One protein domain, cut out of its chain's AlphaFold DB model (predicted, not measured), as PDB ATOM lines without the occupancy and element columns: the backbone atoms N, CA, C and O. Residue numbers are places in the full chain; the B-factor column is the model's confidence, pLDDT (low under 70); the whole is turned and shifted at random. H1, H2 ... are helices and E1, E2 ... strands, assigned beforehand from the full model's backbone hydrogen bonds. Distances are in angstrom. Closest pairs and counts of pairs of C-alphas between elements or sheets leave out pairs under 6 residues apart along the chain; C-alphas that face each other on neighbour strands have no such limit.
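Overview. This is residues 257 to 386 of the 540 residues of an uncharacterized protein of Planctomycetes bacterium (UniProt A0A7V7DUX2). Two twisted four-stranded sheets form a loose sandwich, only partly face to face, with their strands crossed; the longer sheet, E5 to E8, runs on past the shorter one, E1 to E4, toward a single helix, H1, at the far end. In the long link from E1 to E2, residues 268 to 274 stick out from the body. The 130 printed residues hold eight named strands and one named helix, in the order E1 E2 E3 E4 E5 E6 H1 E7 E8, and the class is mostly strand. Both sheets are antiparallel, in the orders E1 E2 E3 E4 and E5 E6 E7 E8. The whole is loose, with a radius of gyration of the C-alphas of 18.0 A, and spans 50 by 33 by 26 A.

Arrangement. In the larger sheet, E5 (residues 314 to 318) and E8 (residues 372 to 382) are the edge strands, and E6 (residues 323 to 330) and E7 (residues 357 to 366) are the inner ones. E5 and E6 form a hairpin, with N 315 and O 326 at 2.9 A. E6 and E7 are antiparallel at 167 degrees, with N 327 and O 362 at 2.9 A. E7 and E8 form a hairpin, with N 359 and O 380 at 2.9 A; E8 bends by 70 degrees at residue 375. The other sheet is a meander, each strand the antiparallel neighbour of the one before: E1 (residues 257 to 260), E2 (residues 280 to 285), E3 (residues 290 to 294) and E4 (residues 299 to 303). N 258 and O 282 of E1 and E2 are 2.9 A apart, N 283 and O 291 of E2 and E3 2.8 A, and N 292 and O 301 of E3 and E4 2.8 A. The two sheets make a sandwich, two sheets face to face, with their strands at 51 degrees. The closest C-alphas of E2 and E5 are those of Leu 280 and Ala 318, 6.5 A apart. E4 is only just apart from E7 and from E8, at 8.2 A each. H1 (residues 342 to 352) is not on either sheet. Every O i to N i+4 pair in H1 is within hydrogen-bond range.

Along the chain. E1 begins at C-alpha 257, (-18.629, -24.674, 1.077). From first to last C-alpha, E7 measures 28.9 A, E8 27.3 A, E6 24.0 A, E2 16.0 A and H1 15.4 A. H1 begins at C-alpha 342, (-46.986, -20.672, -3.567), and E8 ends at C-alpha 382, (-41.442, -45.437, -2.462).

Size, cuts and confidence. The two C-alphas farthest apart are those of Pro 270 and Lys 343, at 53.2 A. The printed part has no cut. The links from E1 to E2, 19 residues, and from E6 to H1, 11 residues, are long. The mean pLDDT of the printed part is 85.7; residues 264 to 273 and 385 to 386 are under 70.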
ATOM      1  N   ILE A 257     -19.823 -23.829   1.039       91.44
ATOM      2  CA  ILE A 257     -18.629 -24.674   1.077       91.44
ATOM      3  C   ILE A 257     -18.882 -25.969   1.860       91.44
ATOM      4  O   ILE A 257     -19.515 -25.953   2.921       91.44
ATOM      5  N   ASN A 258     -18.368 -27.081   1.333       90.75
ATOM      6  CA  ASN A 258     -18.328 -28.377   2.008       90.75
ATOM      7  C   ASN A 258     -16.874 -28.827   2.143       90.75
ATOM      8  O   ASN A 258     -16.092 -28.663   1.206       90.75
ATOM      9  N   LEU A 259     -16.537 -29.427   3.283       90.38
ATOM     10  CA  LEU A 259     -15.204 -29.963   3.551       90.38
ATOM     11  C   LEU A 259     -15.257 -31.481   3.607       90.38
ATOM     12  O   LEU A 259     -16.152 -32.054   4.227       90.38
ATOM     13  N   HIS A 260     -14.260 -32.126   3.022       89.75
ATOM     14  CA  HIS A 260     -14.013 -33.548   3.200       89.75
ATOM     15  C   HIS A 260     -12.554 -33.759   3.580       89.75
ATOM     16  O   HIS A 260     -11.661 -33.346   2.843       89.75
ATOM     17  N   LYS A 261     -12.326 -34.284   4.790       85.56
ATOM     18  CA  LYS A 261     -10.997 -34.520   5.386       85.56
ATOM     19  C   LYS A 261     -10.016 -33.322   5.311       85.56
ATOM     20  O   LYS A 261      -8.832 -33.490   5.552       85.56
ATOM     21  N   TRP A 262     -10.494 -32.089   5.075       86.06
ATOM     22  CA  TRP A 262      -9.642 -30.885   4.995       86.06
ATOM     23  C   TRP A 262      -8.964 -30.532   6.320       86.06
ATOM     24  O   TRP A 262      -7.797 -30.161   6.346       86.06
ATOM     25  N   ARG A 263      -9.705 -30.673   7.425       75.81
ATOM     26  CA  ARG A 263      -9.208 -30.420   8.789       75.81
ATOM     27  C   ARG A 263      -8.376 -31.583   9.340       75.81
ATOM     28  O   ARG A 263      -7.679 -31.424  10.335       75.81
ATOM     29  N   ALA A 264      -8.473 -32.753   8.709       62.03
ATOM     30  CA  ALA A 264      -7.804 -33.975   9.126       62.03
ATOM     31  C   ALA A 264      -6.365 -33.979   8.586       62.03
ATOM     32  O   ALA A 264      -6.037 -34.698   7.650       62.03
ATOM     33  N   ILE A 265      -5.506 -33.129   9.160       51.97
ATOM     34  CA  ILE A 265      -4.060 -33.108   8.859       51.97
ATOM     35  C   ILE A 265      -3.301 -34.227   9.633       51.97
ATOM     36  O   ILE A 265      -2.088 -34.347   9.536       51.97
ATOM     37  N   ARG A 266      -4.005 -35.149  10.313       45.59
ATOM     38  CA  ARG A 266      -3.717 -36.599  10.193       45.59
ATOM     39  C   ARG A 266      -5.044 -37.371  10.076       45.59
ATOM     40  O   ARG A 266      -6.092 -36.766  10.348       45.59
ATOM     41  N   PRO A 267      -5.030 -38.667   9.687       39.97
ATOM     42  CA  PRO A 267      -6.173 -39.540   9.892       39.97
ATOM     43  C   PRO A 267      -6.622 -39.375  11.343       39.97
ATOM     44  O   PRO A 267      -5.796 -39.197  12.245       39.97
ATOM     45  N   GLU A 268      -7.926 -39.413  11.580       40.16
ATOM     46  CA  GLU A 268      -8.402 -39.808  12.901       40.16
ATOM     47  C   GLU A 268      -7.600 -41.057  13.322       40.16
ATOM     48  O   GLU A 268      -7.201 -41.839  12.453       40.16
ATOM     49  N   THR A 269      -7.293 -41.185  14.617       37.97
ATOM     50  CA  THR A 269      -6.864 -42.442  15.269       37.97
ATOM     51  C   THR A 269      -7.217 -43.649  14.412       37.97
ATOM     52  O   THR A 269      -8.386 -43.703  14.040       37.97
ATOM     53  N   PRO A 270      -6.274 -44.556  14.081       39.88
ATOM     54  CA  PRO A 270      -6.434 -45.549  13.023       39.88
ATOM     55  C   PRO A 270      -7.745 -46.315  13.190       39.88
ATOM     56  O   PRO A 270      -7.842 -47.310  13.893       39.88
ATOM     57  N   GLN A 271      -8.782 -45.820  12.539       47.94
ATOM     58  CA  GLN A 271      -9.741 -46.659  11.878       47.94
ATOM     59  C   GLN A 271      -9.208 -46.658  10.468       47.94
ATOM     60  O   GLN A 271      -9.327 -45.656   9.763       47.94
ATOM     61  N   ASP A 272      -8.489 -47.742  10.180       54.09
ATOM     62  CA  ASP A 272      -7.888 -48.144   8.919       54.09
ATOM     63  C   ASP A 272      -8.828 -47.862   7.749       54.09
ATOM     64  O   ASP A 272      -9.497 -48.754   7.231       54.09
ATOM     65  N   SER A 273      -8.918 -46.596   7.346       67.75
ATOM     66  CA  SER A 273      -9.620 -46.219   6.142       67.75
ATOM     67  C   SER A 273      -8.724 -46.701   5.013       67.75
ATOM     68  O   SER A 273      -7.756 -46.045   4.630       67.75
ATOM     69  N   LYS A 274      -9.013 -47.906   4.526       81.00
ATOM     70  CA  LYS A 274      -8.416 -48.536   3.353       81.00
ATOM     71  C   LYS A 274      -8.647 -47.687   2.109       81.00
ATOM     72  O   LYS A 274      -7.957 -47.891   1.115       81.00
ATOM     73  N   ILE A 275      -9.590 -46.737   2.142       86.81
ATOM     74  CA  ILE A 275      -9.760 -45.735   1.092       86.81
ATOM     75  C   ILE A 275      -8.858 -44.521   1.382       86.81
ATOM     76  O   ILE A 275      -9.167 -43.699   2.247       86.81
ATOM     77  N   PRO A 276      -7.773 -44.322   0.613       88.56
ATOM     78  CA  PRO A 276      -6.896 -43.169   0.778       88.56
ATOM     79  C   PRO A 276      -7.564 -41.896   0.233       88.56
ATOM     80  O   PRO A 276      -7.533 -41.599  -0.968       88.56
ATOM     81  N   TYR A 277      -8.196 -41.132   1.121       90.12
ATOM     82  CA  TYR A 277      -8.853 -39.874   0.774       90.12
ATOM     83  C   TYR A 277      -7.873 -38.717   0.595       90.12
ATOM     84  O   TYR A 277      -6.874 -38.587   1.302       90.12
ATOM     85  N   ARG A 278      -8.220 -37.817  -0.323       90.88
ATOM     86  CA  ARG A 278      -7.551 -36.533  -0.518       90.88
ATOM     87  C   ARG A 278      -8.369 -35.430   0.153       90.88
ATOM     88  O   ARG A 278      -9.584 -35.381  -0.052       90.88
ATOM     89  N   PRO A 279      -7.732 -34.508   0.896       91.69
ATOM     90  CA  PRO A 279      -8.410 -33.329   1.416       91.69
ATOM     91  C   PRO A 279      -9.099 -32.556   0.290       91.69
ATOM     92  O   PRO A 279      -8.460 -32.226  -0.711       91.69
ATOM     93  N   LEU A 280     -10.385 -32.251   0.462       93.75
ATOM     94  CA  LEU A 280     -11.212 -31.587  -0.544       93.75
ATOM     95  C   LEU A 280     -12.055 -30.460   0.072       93.75
ATOM     96  O   LEU A 280     -12.748 -30.648   1.074       93.75
ATOM     97  N   ILE A 281     -12.066 -29.310  -0.602       94.81
ATOM     98  CA  ILE A 281     -13.085 -28.266  -0.469       94.81
ATOM     99  C   ILE A 281     -13.944 -28.286  -1.731       94.81
ATOM    100  O   ILE A 281     -13.449 -28.054  -2.832       94.81
ATOM    101  N   LYS A 282     -15.251 -28.493  -1.567       94.88
ATOM    102  CA  LYS A 282     -16.250 -28.187  -2.600       94.88
ATOM    103  C   LYS A 282     -16.774 -26.781  -2.337       94.88
ATOM    104  O   LYS A 282     -17.401 -26.549  -1.308       94.88
ATOM    105  N   CYS A 283     -16.572 -25.873  -3.278       94.75
ATOM    106  CA  CYS A 283     -17.096 -24.514  -3.268       94.75
ATOM    107  C   CYS A 283     -18.180 -24.376  -4.346       94.75
ATOM    108  O   CYS A 283     -17.919 -24.595  -5.525       94.75
ATOM    109  N   LEU A 284     -19.404 -24.047  -3.936       94.00
ATOM    110  CA  LEU A 284     -20.516 -23.735  -4.830       94.00
ATOM    111  C   LEU A 284     -20.654 -22.219  -4.947       94.00
ATOM    112  O   LEU A 284     -20.815 -21.534  -3.932       94.00
ATOM    113  N   THR A 285     -20.660 -21.707  -6.170       94.12
ATOM    114  CA  THR A 285     -20.897 -20.289  -6.466       94.12
ATOM    115  C   THR A 285     -22.355 -20.019  -6.857       94.12
ATOM    116  O   THR A 285     -23.099 -20.929  -7.220       94.12
ATOM    117  N   GLU A 286     -22.806 -18.768  -6.722       91.75
ATOM    118  CA  GLU A 286     -24.174 -18.344  -7.084       91.75
ATOM    119  C   GLU A 286     -24.530 -18.598  -8.559       91.75
ATOM    120  O   GLU A 286     -25.697 -18.845  -8.853       91.75
ATOM    121  N   ASP A 287     -23.542 -18.617  -9.459       90.62
ATOM    122  CA  ASP A 287     -23.700 -19.009 -10.868       90.62
ATOM    123  C   ASP A 287     -23.834 -20.532 -11.085       90.62
ATOM    124  O   ASP A 287     -23.884 -20.987 -12.223       90.62
ATOM    125  N   GLY A 288     -23.906 -21.322 -10.009       89.19
ATOM    126  CA  GLY A 288     -24.175 -22.762 -10.051       89.19
ATOM    127  C   GLY A 288     -22.947 -23.645 -10.283       89.19
ATOM    128  O   GLY A 288     -23.090 -24.863 -10.364       89.19
ATOM    129  N   LYS A 289     -21.738 -23.075 -10.358       92.75
ATOM    130  CA  LYS A 289     -20.512 -23.854 -10.585       92.75
ATOM    131  C   LYS A 289     -20.015 -24.529  -9.314       92.75
ATOM    132  O   LYS A 289     -20.062 -23.965  -8.219       92.75
ATOM    133  N   HIS A 290     -19.481 -25.738  -9.480       94.75
ATOM    134  CA  HIS A 290     -18.864 -26.508  -8.410       94.75
ATOM    135  C   HIS A 290     -17.343 -26.496  -8.564       94.75
ATOM    136  O   HIS A 290     -16.781 -27.226  -9.376       94.75
ATOM    137  N   HIS A 291     -16.658 -25.687  -7.762       96.31
ATOM    138  CA  HIS A 291     -15.201 -25.661  -7.712       96.31
ATOM    139  C   HIS A 291     -14.696 -26.661  -6.669       96.31
ATOM    140  O   HIS A 291     -15.027 -26.566  -5.488       96.31
ATOM    141  N   LEU A 292     -13.894 -27.624  -7.104       96.62
ATOM    142  CA  LEU A 292     -13.254 -28.633  -6.271       96.62
ATOM    143  C   LEU A 292     -11.796 -28.233  -6.065       96.62
ATOM    144  O   LEU A 292     -11.043 -28.149  -7.034       96.62
ATOM    145  N   ILE A 293     -11.402 -27.982  -4.820       96.38
ATOM    146  CA  ILE A 293     -10.027 -27.658  -4.434       96.38
ATOM    147  C   ILE A 293      -9.491 -28.816  -3.605       96.38
ATOM    148  O   ILE A 293     -10.017 -29.100  -2.532       96.38
ATOM    149  N   MET A 294      -8.467 -29.490  -4.111       94.50
ATOM    150  CA  MET A 294      -7.867 -30.672  -3.502       94.50
ATOM    151  C   MET A 294      -6.411 -30.416  -3.141       94.50
ATOM    152  O   MET A 294      -5.745 -29.638  -3.824       94.50
ATOM    153  N   ARG A 295      -5.926 -31.126  -2.121       90.50
ATOM    154  CA  ARG A 295      -4.502 -31.218  -1.764       90.50
ATOM    155  C   ARG A 295      -3.953 -32.610  -2.073       90.50
ATOM    156  O   ARG A 295      -4.717 -33.556  -2.281       90.50
ATOM    157  N   ASN A 296      -2.626 -32.721  -2.089       86.44
ATOM    158  CA  ASN A 296      -1.873 -33.969  -2.260       86.44
ATOM    159  C   ASN A 296      -2.291 -34.787  -3.504       86.44
ATOM    160  O   ASN A 296      -2.933 -35.831  -3.369       86.44
ATOM    161  N   PRO A 297      -1.964 -34.327  -4.728       88.06
ATOM    162  CA  PRO A 297      -1.338 -33.044  -5.070       88.06
ATOM    163  C   PRO A 297      -2.346 -31.889  -5.102       88.06
ATOM    164  O   PRO A 297      -3.561 -32.114  -5.167       88.06
ATOM    165  N   ASP A 298      -1.846 -30.656  -5.082       90.81
ATOM    166  CA  ASP A 298      -2.682 -29.465  -5.223       90.81
ATOM    167  C   ASP A 298      -3.354 -29.442  -6.593       90.81
ATOM    168  O   ASP A 298      -2.707 -29.482  -7.640       90.81
ATOM    169  N   ARG A 299      -4.687 -29.407  -6.593       93.75
ATOM    170  CA  ARG A 299      -5.469 -29.422  -7.828       93.75
ATOM    171  C   ARG A 299      -6.774 -28.668  -7.666       93.75
ATOM    172  O   ARG A 299      -7.472 -28.822  -6.667       93.75
ATOM    173  N   LYS A 300      -7.137 -27.903  -8.695       95.31
ATOM    174  CA  LYS A 300      -8.426 -27.214  -8.796       95.31
ATOM    175  C   LYS A 300      -9.164 -27.693 -10.038       95.31
ATOM    176  O   LYS A 300      -8.571 -27.794 -11.106       95.31
ATOM    177  N   LEU A 301     -10.445 -27.996  -9.887       95.69
ATOM    178  CA  LEU A 301     -11.317 -28.431 -10.973       95.69
ATOM    179  C   LEU A 301     -12.644 -27.685 -10.863       95.69
ATOM    180  O   LEU A 301     -13.122 -27.461  -9.756       95.69
ATOM    181  N   THR A 302     -13.243 -27.301 -11.985       96.00
ATOM    182  CA  THR A 302     -14.585 -26.707 -11.989       96.00
ATOM    183  C   THR A 302     -15.521 -27.642 -12.722       96.00
ATOM    184  O   THR A 302     -15.381 -27.823 -13.925       96.00
ATOM    185  N   VAL A 303     -16.457 -28.233 -11.990       94.38
ATOM    186  CA  VAL A 303     -17.481 -29.125 -12.525       94.38
ATOM    187  C   VAL A 303     -18.748 -28.313 -12.755       94.38
ATOM    188  O   VAL A 303     -19.220 -27.606 -11.859       94.38
ATOM    189  N   THR A 304     -19.291 -28.423 -13.963       89.44
ATOM    190  CA  THR A 304     -20.625 -27.915 -14.289       89.44
ATOM    191  C   THR A 304     -21.569 -29.104 -14.299       89.44
ATOM    192  O   THR A 304     -21.263 -30.129 -14.901       89.44
ATOM    193  N   VAL A 305     -22.674 -28.981 -13.578       87.56
ATOM    194  CA  VAL A 305     -23.740 -29.986 -13.528       87.56
ATOM    195  C   VAL A 305     -24.951 -29.441 -14.266       87.56
ATOM    196  O   VAL A 305     -25.073 -28.220 -14.416       87.56
ATOM    197  N   ASP A 306     -25.845 -30.319 -14.707       78.50
ATOM    198  CA  ASP A 306     -27.074 -29.894 -15.370       78.50
ATOM    199  C   ASP A 306     -27.863 -28.923 -14.486       78.50
ATOM    200  O   ASP A 306     -28.010 -29.124 -13.278       78.50
ATOM    201  N   GLY A 307     -28.398 -27.861 -15.098       70.88
ATOM    202  CA  GLY A 307     -29.068 -26.768 -14.381       70.88
ATOM    203  C   GLY A 307     -30.291 -27.201 -13.567       70.88
ATOM    204  O   GLY A 307     -30.717 -26.490 -12.653       70.88
ATOM    205  N   ASP A 308     -30.829 -28.385 -13.856       75.69
ATOM    206  CA  ASP A 308     -31.943 -28.969 -13.123       75.69
ATOM    207  C   ASP A 308     -31.527 -29.644 -11.817       75.69
ATOM    208  O   ASP A 308     -32.387 -29.885 -10.970       75.69
ATOM    209  N   TRP A 309     -30.250 -29.958 -11.603       84.88
ATOM    210  CA  TRP A 309     -29.810 -30.647 -10.392       84.88
ATOM    211  C   TRP A 309     -29.831 -29.714  -9.181       84.88
ATOM    212  O   TRP A 309     -29.395 -28.561  -9.214       84.88
ATOM    213  N   TRP A 310     -30.329 -30.218  -8.053       79.06
ATOM    214  CA  TRP A 310     -30.301 -29.451  -6.814       79.06
ATOM    215  C   TRP A 310     -28.917 -29.539  -6.182       79.06
ATOM    216  O   TRP A 310     -28.455 -30.601  -5.787       79.06
ATOM    217  N   SER A 311     -28.266 -28.396  -5.991       75.88
ATOM    218  CA  SER A 311     -26.900 -28.345  -5.456       75.88
ATOM    219  C   SER A 311     -26.712 -29.010  -4.080       75.88
ATOM    220  O   SER A 311     -25.593 -29.392  -3.728       75.88
ATOM    221  N   GLU A 312     -27.794 -29.120  -3.299       76.88
ATOM    222  CA  GLU A 312     -27.853 -29.760  -1.974       76.88
ATOM    223  C   GLU A 312     -27.921 -31.290  -2.033       76.88
ATOM    224  O   GLU A 312     -27.644 -31.958  -1.038       76.88
ATOM    225  N   THR A 313     -28.289 -31.858  -3.180       86.38
ATOM    226  CA  THR A 313     -28.308 -33.308  -3.383       86.38
ATOM    227  C   THR A 313     -27.026 -33.838  -4.015       86.38
ATOM    228  O   THR A 313     -26.886 -35.047  -4.181       86.38
ATOM    229  N   ILE A 314     -26.084 -32.940  -4.314       92.12
ATOM    230  CA  ILE A 314     -24.779 -33.246  -4.889       92.12
ATOM    231  C   ILE A 314     -23.718 -33.233  -3.793       92.12
ATOM    232  O   ILE A 314     -23.486 -32.206  -3.138       92.12
ATOM    233  N   SER A 315     -22.977 -34.323  -3.688       93.62
ATOM    234  CA  SER A 315     -21.820 -34.453  -2.812       93.62
ATOM    235  C   SER A 315     -20.594 -34.871  -3.607       93.62
ATOM    236  O   SER A 315     -20.704 -35.620  -4.567       93.62
ATOM    237  N   PHE A 316     -19.422 -34.390  -3.197       95.69
ATOM    238  CA  PHE A 316     -18.152 -34.764  -3.812       95.69
ATOM    239  C   PHE A 316     -17.227 -35.393  -2.779       95.69
ATOM    240  O   PHE A 316     -17.273 -35.039  -1.595       95.69
ATOM    241  N   THR A 317     -16.375 -36.288  -3.259       95.44
ATOM    242  CA  THR A 317     -15.231 -36.825  -2.527       95.44
ATOM    243  C   THR A 317     -14.060 -37.022  -3.479       95.44
ATOM    244  O   THR A 317     -14.247 -37.143  -4.693       95.44
ATOM    245  N   ALA A 318     -12.849 -37.016  -2.940       94.94
ATOM    246  CA  ALA A 318     -11.631 -37.246  -3.700       94.94
ATOM    247  C   ALA A 318     -10.805 -38.322  -3.000       94.94
ATOM    248  O   ALA A 318     -10.567 -38.249  -1.797       94.94
ATOM    249  N   THR A 319     -10.356 -39.310  -3.761       93.31
ATOM    250  CA  THR A 319      -9.429 -40.359  -3.327       93.31
ATOM    251  C   THR A 319      -8.152 -40.277  -4.163       93.31
ATOM    252  O   THR A 319      -8.063 -39.485  -5.108       93.31
ATOM    253  N   THR A 320      -7.143 -41.086  -3.846       89.88
ATOM    254  CA  THR A 320      -5.963 -41.219  -4.721       89.88
ATOM    255  C   THR A 320      -6.306 -41.821  -6.087       89.88
ATOM    256  O   THR A 320      -5.612 -41.540  -7.058       89.88
ATOM    257  N   GLN A 321      -7.393 -42.595  -6.188       90.75
ATOM    258  CA  GLN A 321      -7.825 -43.274  -7.417       90.75
ATOM    259  C   GLN A 321      -8.724 -42.410  -8.315       90.75
ATOM    260  O   GLN A 321      -8.852 -42.674  -9.514       90.75
ATOM    261  N   GLY A 322      -9.381 -41.388  -7.762       93.38
ATOM    262  CA  GLY A 322     -10.295 -40.564  -8.542       93.38
ATOM    263  C   GLY A 322     -11.081 -39.543  -7.737       93.38
ATOM    264  O   GLY A 322     -10.949 -39.410  -6.522       93.38
ATOM    265  N   ILE A 323     -11.914 -38.798  -8.452       96.31
ATOM    266  CA  ILE A 323     -12.861 -37.844  -7.886       96.31
ATOM    267  C   ILE A 323     -14.251 -38.385  -8.186       96.31
ATOM    268  O   ILE A 323     -14.530 -38.775  -9.322       96.31
ATOM    269  N   TYR A 324     -15.111 -38.392  -7.178       97.25
ATOM    270  CA  TYR A 324     -16.441 -38.971  -7.280       97.25
ATOM    271  C   TYR A 324     -17.503 -37.945  -6.912       97.25
ATOM    272  O   TYR A 324     -17.327 -37.148  -5.984       97.25
ATOM    273  N   LEU A 325     -18.613 -37.994  -7.640       96.62
ATOM    274  CA  LEU A 325     -19.813 -37.212  -7.393       96.62
ATOM    275  C   LEU A 325     -20.947 -38.175  -7.052       96.62
ATOM    276  O   LEU A 325     -21.277 -39.057  -7.839       96.62
ATOM    277  N   PHE A 326     -21.555 -37.975  -5.888       95.69
ATOM    278  CA  PHE A 326     -22.798 -38.619  -5.484       95.69
ATOM    279  C   PHE A 326     -23.963 -37.669  -5.725       95.69
ATOM    280  O   PHE A 326     -23.949 -36.531  -5.241       95.69
ATOM    281  N   TYR A 327     -24.970 -38.143  -6.446       95.12
ATOM    282  CA  TYR A 327     -26.211 -37.428  -6.696       95.12
ATOM    283  C   TYR A 327     -27.393 -38.247  -6.186       95.12
ATOM    284  O   TYR A 327     -27.419 -39.469  -6.308       95.12
ATOM    285  N   ARG A 328     -28.381 -37.575  -5.594       92.88
ATOM    286  CA  ARG A 328     -29.651 -38.190  -5.189       92.88
ATOM    287  C   ARG A 328     -30.818 -37.346  -5.662       92.88
ATOM    288  O   ARG A 328     -30.768 -36.122  -5.556       92.88
ATOM    289  N   ASP A 329     -31.893 -37.976  -6.107       92.69
ATOM    290  CA  ASP A 329     -33.087 -37.235  -6.505       92.69
ATOM    291  C   ASP A 329     -34.370 -38.081  -6.428       92.69
ATOM    292  O   ASP A 329     -34.369 -39.227  -5.964       92.69
ATOM    293  N   THR A 330     -35.501 -37.471  -6.777       91.25
ATOM    294  CA  THR A 330     -36.832 -38.055  -6.682       91.25
ATOM    295  C   THR A 330     -37.829 -37.439  -7.664       91.25
ATOM    296  O   THR A 330     -37.825 -36.236  -7.907       91.25
ATOM    297  N   GLU A 331     -38.786 -38.238  -8.142       89.25
ATOM    298  CA  GLU A 331     -39.886 -37.769  -9.005       89.25
ATOM    299  C   GLU A 331     -40.787 -36.732  -8.319       89.25
ATOM    300  O   GLU A 331     -41.444 -35.933  -8.981       89.25
ATOM    301  N   ARG A 332     -40.817 -36.707  -6.979       86.06
ATOM    302  CA  ARG A 332     -41.591 -35.715  -6.212       86.06
ATOM    303  C   ARG A 332     -40.937 -34.340  -6.141       86.06
ATOM    304  O   ARG A 332     -41.522 -33.425  -5.550       86.06
ATOM    305  N   ARG A 333     -39.734 -34.185  -6.692       86.00
ATOM    306  CA  ARG A 333     -38.988 -32.934  -6.639       86.00
ATOM    307  C   ARG A 333     -39.828 -31.801  -7.211       86.00
ATOM    308  O   ARG A 333     -40.356 -31.901  -8.313       86.00
ATOM    309  N   LEU A 334     -39.924 -30.709  -6.456       84.81
ATOM    310  CA  LEU A 334     -40.626 -29.512  -6.903       84.81
ATOM    311  C   LEU A 334     -39.900 -28.918  -8.123       84.81
ATOM    312  O   LEU A 334     -38.728 -28.543  -7.982       84.81
ATOM    313  N   PRO A 335     -40.565 -28.782  -9.284       83.94
ATOM    314  CA  PRO A 335     -39.958 -28.148 -10.446       83.94
ATOM    315  C   PRO A 335     -39.494 -26.725 -10.123       83.94
ATOM    316  O   PRO A 335     -40.152 -25.987  -9.383       83.94
ATOM    317  N   SER A 336     -38.359 -26.316 -10.689       78.81
ATOM    318  CA  SER A 336     -37.745 -25.006 -10.433       78.81
ATOM    319  C   SER A 336     -38.708 -23.844 -10.715       78.81
ATOM    320  O   SER A 336     -38.802 -22.920  -9.903       78.81
ATOM    321  N   ALA A 337     -39.500 -23.942 -11.790       80.38
ATOM    322  CA  ALA A 337     -40.524 -22.968 -12.174       80.38
ATOM    323  C   ALA A 337     -41.611 -22.753 -11.099       80.38
ATOM    324  O   ALA A 337     -42.193 -21.675 -11.003       80.38
ATOM    325  N   PHE A 338     -41.857 -23.747 -10.240       82.62
ATOM    326  CA  PHE A 338     -42.953 -23.721  -9.270       82.62
ATOM    327  C   PHE A 338     -42.523 -23.062  -7.951       82.62
ATOM    328  O   PHE A 338     -43.367 -22.638  -7.166       82.62
ATOM    329  N   ARG A 339     -41.212 -22.909  -7.702       74.12
ATOM    330  CA  ARG A 339     -40.668 -22.365  -6.442       74.12
ATOM    331  C   ARG A 339     -41.099 -20.931  -6.142       74.12
ATOM    332  O   ARG A 339     -41.203 -20.566  -4.976       74.12
ATOM    333  N   LYS A 340     -41.314 -20.112  -7.175       78.06
ATOM    334  CA  LYS A 340     -41.673 -18.693  -7.020       78.06
ATOM    335  C   LYS A 340     -43.174 -18.471  -6.800       78.06
ATOM    336  O   LYS A 340     -43.562 -17.368  -6.433       78.06
ATOM    337  N   SER A 341     -44.010 -19.494  -7.001       83.69
ATOM    338  CA  SER A 341     -45.465 -19.398  -6.868       83.69
ATOM    339  C   SER A 341     -45.972 -20.359  -5.790       83.69
ATOM    340  O   SER A 341     -46.038 -21.567  -6.028       83.69
ATOM    341  N   PRO A 342     -46.390 -19.847  -4.617       75.75
ATOM    342  CA  PRO A 342     -46.986 -20.672  -3.567       75.75
ATOM    343  C   PRO A 342     -48.180 -21.499  -4.059       75.75
ATOM    344  O   PRO A 342     -48.358 -22.636  -3.628       75.75
ATOM    345  N   LYS A 343     -48.966 -20.956  -5.000       80.88
ATOM    346  CA  LYS A 343     -50.109 -21.644  -5.613       80.88
ATOM    347  C   LYS A 343     -49.663 -22.858  -6.432       80.88
ATOM    348  O   LYS A 343     -50.144 -23.957  -6.180       80.88
ATOM    349  N   LEU A 344     -48.699 -22.682  -7.342       83.00
ATOM    350  CA  LEU A 344     -48.174 -23.788  -8.154       83.00
ATOM    351  C   LEU A 344     -47.474 -24.834  -7.281       83.00
ATOM    352  O   LEU A 344     -47.648 -26.033  -7.489       83.00
ATOM    353  N   ALA A 345     -46.728 -24.408  -6.258       76.31
ATOM    354  CA  ALA A 345     -46.111 -25.324  -5.303       76.31
ATOM    355  C   ALA A 345     -47.153 -26.162  -4.540       76.31
ATOM    356  O   ALA A 345     -46.951 -27.361  -4.326       76.31
ATOM    357  N   LEU A 346     -48.285 -25.555  -4.168       79.12
ATOM    358  CA  LEU A 346     -49.399 -26.252  -3.531       79.12
ATOM    359  C   LEU A 346     -50.088 -27.230  -4.492       79.12
ATOM    360  O   LEU A 346     -50.361 -28.363  -4.104       79.12
ATOM    361  N   GLU A 347     -50.334 -26.827  -5.740       86.12
ATOM    362  CA  GLU A 347     -50.897 -27.692  -6.787       86.12
ATOM    363  C   GLU A 347     -49.991 -28.895  -7.074       86.12
ATOM    364  O   GLU A 347     -50.464 -30.031  -7.091       86.12
ATOM    365  N   TRP A 348     -48.678 -28.675  -7.199       84.81
ATOM    366  CA  TRP A 348     -47.696 -29.754  -7.310       84.81
ATOM    367  C   TRP A 348     -47.744 -30.685  -6.101       84.81
ATOM    368  O   TRP A 348     -47.846 -31.898  -6.268       84.81
ATOM    369  N   SER A 349     -47.735 -30.125  -4.884       80.88
ATOM    370  CA  SER A 349     -47.839 -30.909  -3.651       80.88
ATOM    371  C   SER A 349     -49.090 -31.786  -3.659       80.88
ATOM    372  O   SER A 349     -48.980 -32.978  -3.394       80.88
ATOM    373  N   ARG A 350     -50.259 -31.239  -4.021       82.50
ATOM    374  CA  ARG A 350     -51.510 -32.004  -4.150       82.50
ATOM    375  C   ARG A 350     -51.410 -33.092  -5.220       82.50
ATOM    376  O   ARG A 350     -51.839 -34.213  -4.974       82.50
ATOM    377  N   LYS A 351     -50.794 -32.800  -6.373       85.94
ATOM    378  CA  LYS A 351     -50.622 -33.757  -7.477       85.94
ATOM    379  C   LYS A 351     -49.791 -34.977  -7.078       85.94
ATOM    380  O   LYS A 351     -50.109 -36.078  -7.536       85.94
ATOM    381  N   VAL A 352     -48.735 -34.784  -6.281       84.88
ATOM    382  CA  VAL A 352     -47.778 -35.848  -5.920       84.88
ATOM    383  C   VAL A 352     -48.063 -36.524  -4.577       84.88
ATOM    384  O   VAL A 352     -47.556 -37.617  -4.316       84.88
ATOM    385  N   ARG A 353     -48.847 -35.884  -3.702       78.38
ATOM    386  CA  ARG A 353     -49.194 -36.399  -2.369       78.38
ATOM    387  C   ARG A 353     -49.968 -37.712  -2.474       78.38
ATOM    388  O   ARG A 353     -50.792 -37.888  -3.363       78.38
ATOM    389  N   GLY A 354     -49.676 -38.642  -1.563       78.19
ATOM    390  CA  GLY A 354     -50.362 -39.937  -1.476       78.19
ATOM    391  C   GLY A 354     -50.107 -40.901  -2.642       78.19
ATOM    392  O   GLY A 354     -50.654 -41.992  -2.630       78.19
ATOM    393  N   LYS A 355     -49.277 -40.543  -3.632       86.38
ATOM    394  CA  LYS A 355     -48.942 -41.414  -4.773       86.38
ATOM    395  C   LYS A 355     -47.590 -42.101  -4.591       86.38
ATOM    396  O   LYS A 355     -46.696 -41.473  -4.015       86.38
ATOM    397  N   PRO A 356     -47.397 -43.337  -5.078       89.25
ATOM    398  CA  PRO A 356     -46.061 -43.913  -5.149       89.25
ATOM    399  C   PRO A 356     -45.168 -43.045  -6.043       89.25
ATOM    400  O   PRO A 356     -45.663 -42.319  -6.908       89.25
ATOM    401  N   TYR A 357     -43.864 -43.071  -5.801       89.94
ATOM    402  CA  TYR A 357     -42.914 -42.247  -6.543       89.94
ATOM    403  C   TYR A 357     -41.517 -42.854  -6.521       89.94
ATOM    404  O   TYR A 357     -41.137 -43.506  -5.545       89.94
ATOM    405  N   LYS A 358     -40.728 -42.606  -7.566       92.50
ATOM    406  CA  LYS A 358     -39.346 -43.082  -7.623       92.50
ATOM    407  C   LYS A 358     -38.379 -42.148  -6.900       92.50
ATOM    408  O   LYS A 358     -38.518 -40.916  -6.885       92.50
ATOM    409  N   LYS A 359     -37.372 -42.766  -6.299       92.56
ATOM    410  CA  LYS A 359     -36.138 -42.145  -5.822       92.56
ATOM    411  C   LYS A 359     -34.973 -42.837  -6.501       92.56
ATOM    412  O   LYS A 359     -35.083 -44.005  -6.862       92.56
ATOM    413  N   TRP A 360     -33.870 -42.126  -6.655       93.88
ATOM    414  CA  TRP A 360     -32.650 -42.727  -7.160       93.88
ATOM    415  C   TRP A 360     -31.414 -42.068  -6.572       93.88
ATOM    416  O   TRP A 360     -31.452 -40.941  -6.063       93.88
ATOM    417  N   VAL A 361     -30.319 -42.814  -6.639       95.00
ATOM    418  CA  VAL A 361     -28.966 -42.338  -6.388       95.00
ATOM    419  C   VAL A 361     -28.076 -42.710  -7.560       95.00
ATOM    420  O   VAL A 361     -28.237 -43.773  -8.162       95.00
ATOM    421  N   GLU A 362     -27.133 -41.836  -7.866       96.25
ATOM    422  CA  GLU A 362     -26.186 -41.983  -8.963       96.25
ATOM    423  C   GLU A 362     -24.780 -41.672  -8.455       96.25
ATOM    424  O   GLU A 362     -24.575 -40.751  -7.654       96.25
ATOM    425  N   LEU A 363     -23.814 -42.451  -8.931       97.38
ATOM    426  CA  LEU A 363     -22.398 -42.213  -8.712       97.38
ATOM    427  C   LEU A 363     -21.737 -41.904 -10.044       97.38
ATOM    428  O   LEU A 363     -21.800 -42.702 -10.976       97.38
ATOM    429  N   TYR A 364     -21.028 -40.786 -10.091       97.38
ATOM    430  CA  TYR A 364     -20.230 -40.388 -11.238       97.38
ATOM    431  C   TYR A 364     -18.751 -40.351 -10.875       97.38
ATOM    432  O   TYR A 364     -18.382 -39.922  -9.777       97.38
ATOM    433  N   LYS A 365     -17.898 -40.724 -11.828       97.38
ATOM    434  CA  LYS A 365     -16.466 -40.430 -11.810       97.38
ATOM    435  C   LYS A 365     -16.224 -39.129 -12.561       97.38
ATOM    436  O   LYS A 365     -16.692 -38.962 -13.685       97.38
ATOM    437  N   VAL A 366     -15.491 -38.213 -11.942       96.81
ATOM    438  CA  VAL A 366     -15.108 -36.948 -12.570       96.81
ATOM    439  C   VAL A 366     -13.752 -37.125 -13.240       96.81
ATOM    440  O   VAL A 366     -12.779 -37.511 -12.585       96.81
ATOM    441  N   ASP A 367     -13.683 -36.858 -14.540       94.50
ATOM    442  CA  ASP A 367     -12.433 -36.963 -15.290       94.50
ATOM    443  C   ASP A 367     -11.542 -35.717 -15.149       94.50
ATOM    444  O   ASP A 367     -11.846 -34.744 -14.452       94.50
ATOM    445  N   ASN A 368     -10.401 -35.736 -15.844       90.75
ATOM    446  CA  ASN A 368      -9.441 -34.645 -15.771       90.75
ATOM    447  C   ASN A 368      -9.911 -33.329 -16.404       90.75
ATOM    448  O   ASN A 368      -9.363 -32.281 -16.064       90.75
ATOM    449  N   LYS A 369     -10.908 -33.395 -17.288       93.19
ATOM    450  CA  LYS A 369     -11.537 -32.264 -17.974       93.19
ATOM    451  C   LYS A 369     -12.828 -31.813 -17.276       93.19
ATOM    452  O   LYS A 369     -13.509 -30.940 -17.797       93.19
ATOM    453  N   ALA A 370     -13.119 -32.355 -16.089       93.81
ATOM    454  CA  ALA A 370     -14.322 -32.090 -15.305       93.81
ATOM    455  C   ALA A 370     -15.629 -32.652 -15.886       93.81
ATOM    456  O   ALA A 370     -16.703 -32.241 -15.441       93.81
ATOM    457  N   ASN A 371     -15.556 -33.606 -16.818       95.06
ATOM    458  CA  ASN A 371     -16.745 -34.304 -17.294       95.06
ATOM    459  C   ASN A 371     -17.167 -35.387 -16.300       95.06
ATOM    460  O   ASN A 371     -16.340 -35.963 -15.585       95.06
ATOM    461  N   LEU A 372     -18.466 -35.667 -16.284       95.88
ATOM    462  CA  LEU A 372     -19.083 -36.660 -15.420       95.88
ATOM    463  C   LEU A 372     -19.327 -37.952 -16.195       95.88
ATOM    464  O   LEU A 372     -20.058 -37.957 -17.181       95.88
ATOM    465  N   HIS A 373     -18.763 -39.052 -15.705       96.38
ATOM    466  CA  HIS A 373     -18.978 -40.394 -16.243       96.38
ATOM    467  C   HIS A 373     -19.798 -41.196 -15.242       96.38
ATOM    468  O   HIS A 373     -19.323 -41.447 -14.133       96.38
ATOM    469  N   LEU A 374     -21.034 -41.554 -15.595       96.38
ATOM    470  CA  LEU A 374     -21.894 -42.357 -14.724       96.38
ATOM    471  C   LEU A 374     -21.249 -43.733 -14.520       96.38
ATOM    472  O   LEU A 374     -21.034 -44.461 -15.484       96.38
ATOM    473  N   LEU A 375     -20.938 -44.076 -13.270       96.56
ATOM    474  CA  LEU A 375     -20.435 -45.399 -12.906       96.56
ATOM    475  C   LEU A 375     -21.586 -46.352 -12.619       96.56
ATOM    476  O   LEU A 375     -21.583 -47.483 -13.092       96.56
ATOM    477  N   ASN A 376     -22.552 -45.907 -11.813       96.31
ATOM    478  CA  ASN A 376     -23.671 -46.749 -11.418       96.31
ATOM    479  C   ASN A 376     -24.867 -45.920 -10.935       96.31
ATOM    480  O   ASN A 376     -24.719 -44.779 -10.485       96.31
ATOM    481  N   ARG A 377     -26.054 -46.522 -11.003       95.00
ATOM    482  CA  ARG A 377     -27.334 -45.946 -10.598       95.00
ATOM    483  C   ARG A 377     -28.172 -47.001  -9.888       95.00
ATOM    484  O   ARG A 377     -28.275 -48.131 -10.345       95.00
ATOM    485  N   CYS A 378     -28.824 -46.601  -8.803       92.88
ATOM    486  CA  CYS A 378     -29.840 -47.411  -8.138       92.88
ATOM    487  C   CYS A 378     -31.106 -46.578  -7.961       92.88
ATOM    488  O   CYS A 378     -31.084 -45.536  -7.300       92.88
ATOM    489  N   ASP A 379     -32.206 -47.046  -8.540       93.31
ATOM    490  CA  ASP A 379     -33.540 -46.500  -8.335       93.31
ATOM    491  C   ASP A 379     -34.421 -47.441  -7.513       93.31
ATOM    492  O   ASP A 379     -34.215 -48.651  -7.447       93.31
ATOM    493  N   TRP A 380     -35.391 -46.859  -6.817       91.12
ATOM    494  CA  TRP A 380     -36.391 -47.611  -6.078       91.12
ATOM    495  C   TRP A 380     -37.698 -46.835  -5.990       91.12
ATOM    496  O   TRP A 380     -37.732 -45.600  -6.005       91.12
ATOM    497  N   THR A 381     -38.795 -47.575  -5.849       90.06
ATOM    498  CA  THR A 381     -40.123 -46.990  -5.673       90.06
ATOM    499  C   THR A 381     -40.447 -46.872  -4.189       90.06
ATOM    500  O   THR A 381     -40.367 -47.836  -3.427       90.06
ATOM    501  N   VAL A 382     -40.832 -45.672  -3.767       86.38
ATOM    502  CA  VAL A 382     -41.442 -45.437  -2.462       86.38
ATOM    503  C   VAL A 382     -42.952 -45.610  -2.627       86.38
ATOM    504  O   VAL A 382     -43.533 -44.937  -3.485       86.38
ATOM    505  N   PRO A 383     -43.606 -46.501  -1.862       83.12
ATOM    506  CA  PRO A 383     -45.041 -46.712  -1.990       83.12
ATOM    507  C   PRO A 383     -45.827 -45.472  -1.556       83.12
ATOM    508  O   PRO A 383     -45.310 -44.555  -0.913       83.12
ATOM    509  N   ALA A 384     -47.112 -45.458  -1.899       80.75
ATOM    510  CA  ALA A 384     -48.052 -44.489  -1.362       80.75
ATOM    511  C   ALA A 384     -48.131 -44.628   0.166       80.75
ATOM    512  O   ALA A 384     -48.799 -45.520   0.683       80.75
ATOM    513  N   GLU A 385     -47.451 -43.748   0.902       65.81
ATOM    514  CA  GLU A 385     -47.687 -43.630   2.339       65.81
ATOM    515  C   GLU A 385     -49.089 -43.042   2.554       65.81
ATOM    516  O   GLU A 385     -49.379 -41.952   2.037       65.81
ATOM    517  N   PRO A 386     -49.967 -43.728   3.311       56.16
ATOM    518  CA  PRO A 386     -51.251 -43.185   3.702       56.16
ATOM    519  C   PRO A 386     -51.005 -42.166   4.812       56.16
ATOM    520  O   PRO A 386     -51.271 -42.432   5.982       56.16
TER     521      PRO A 386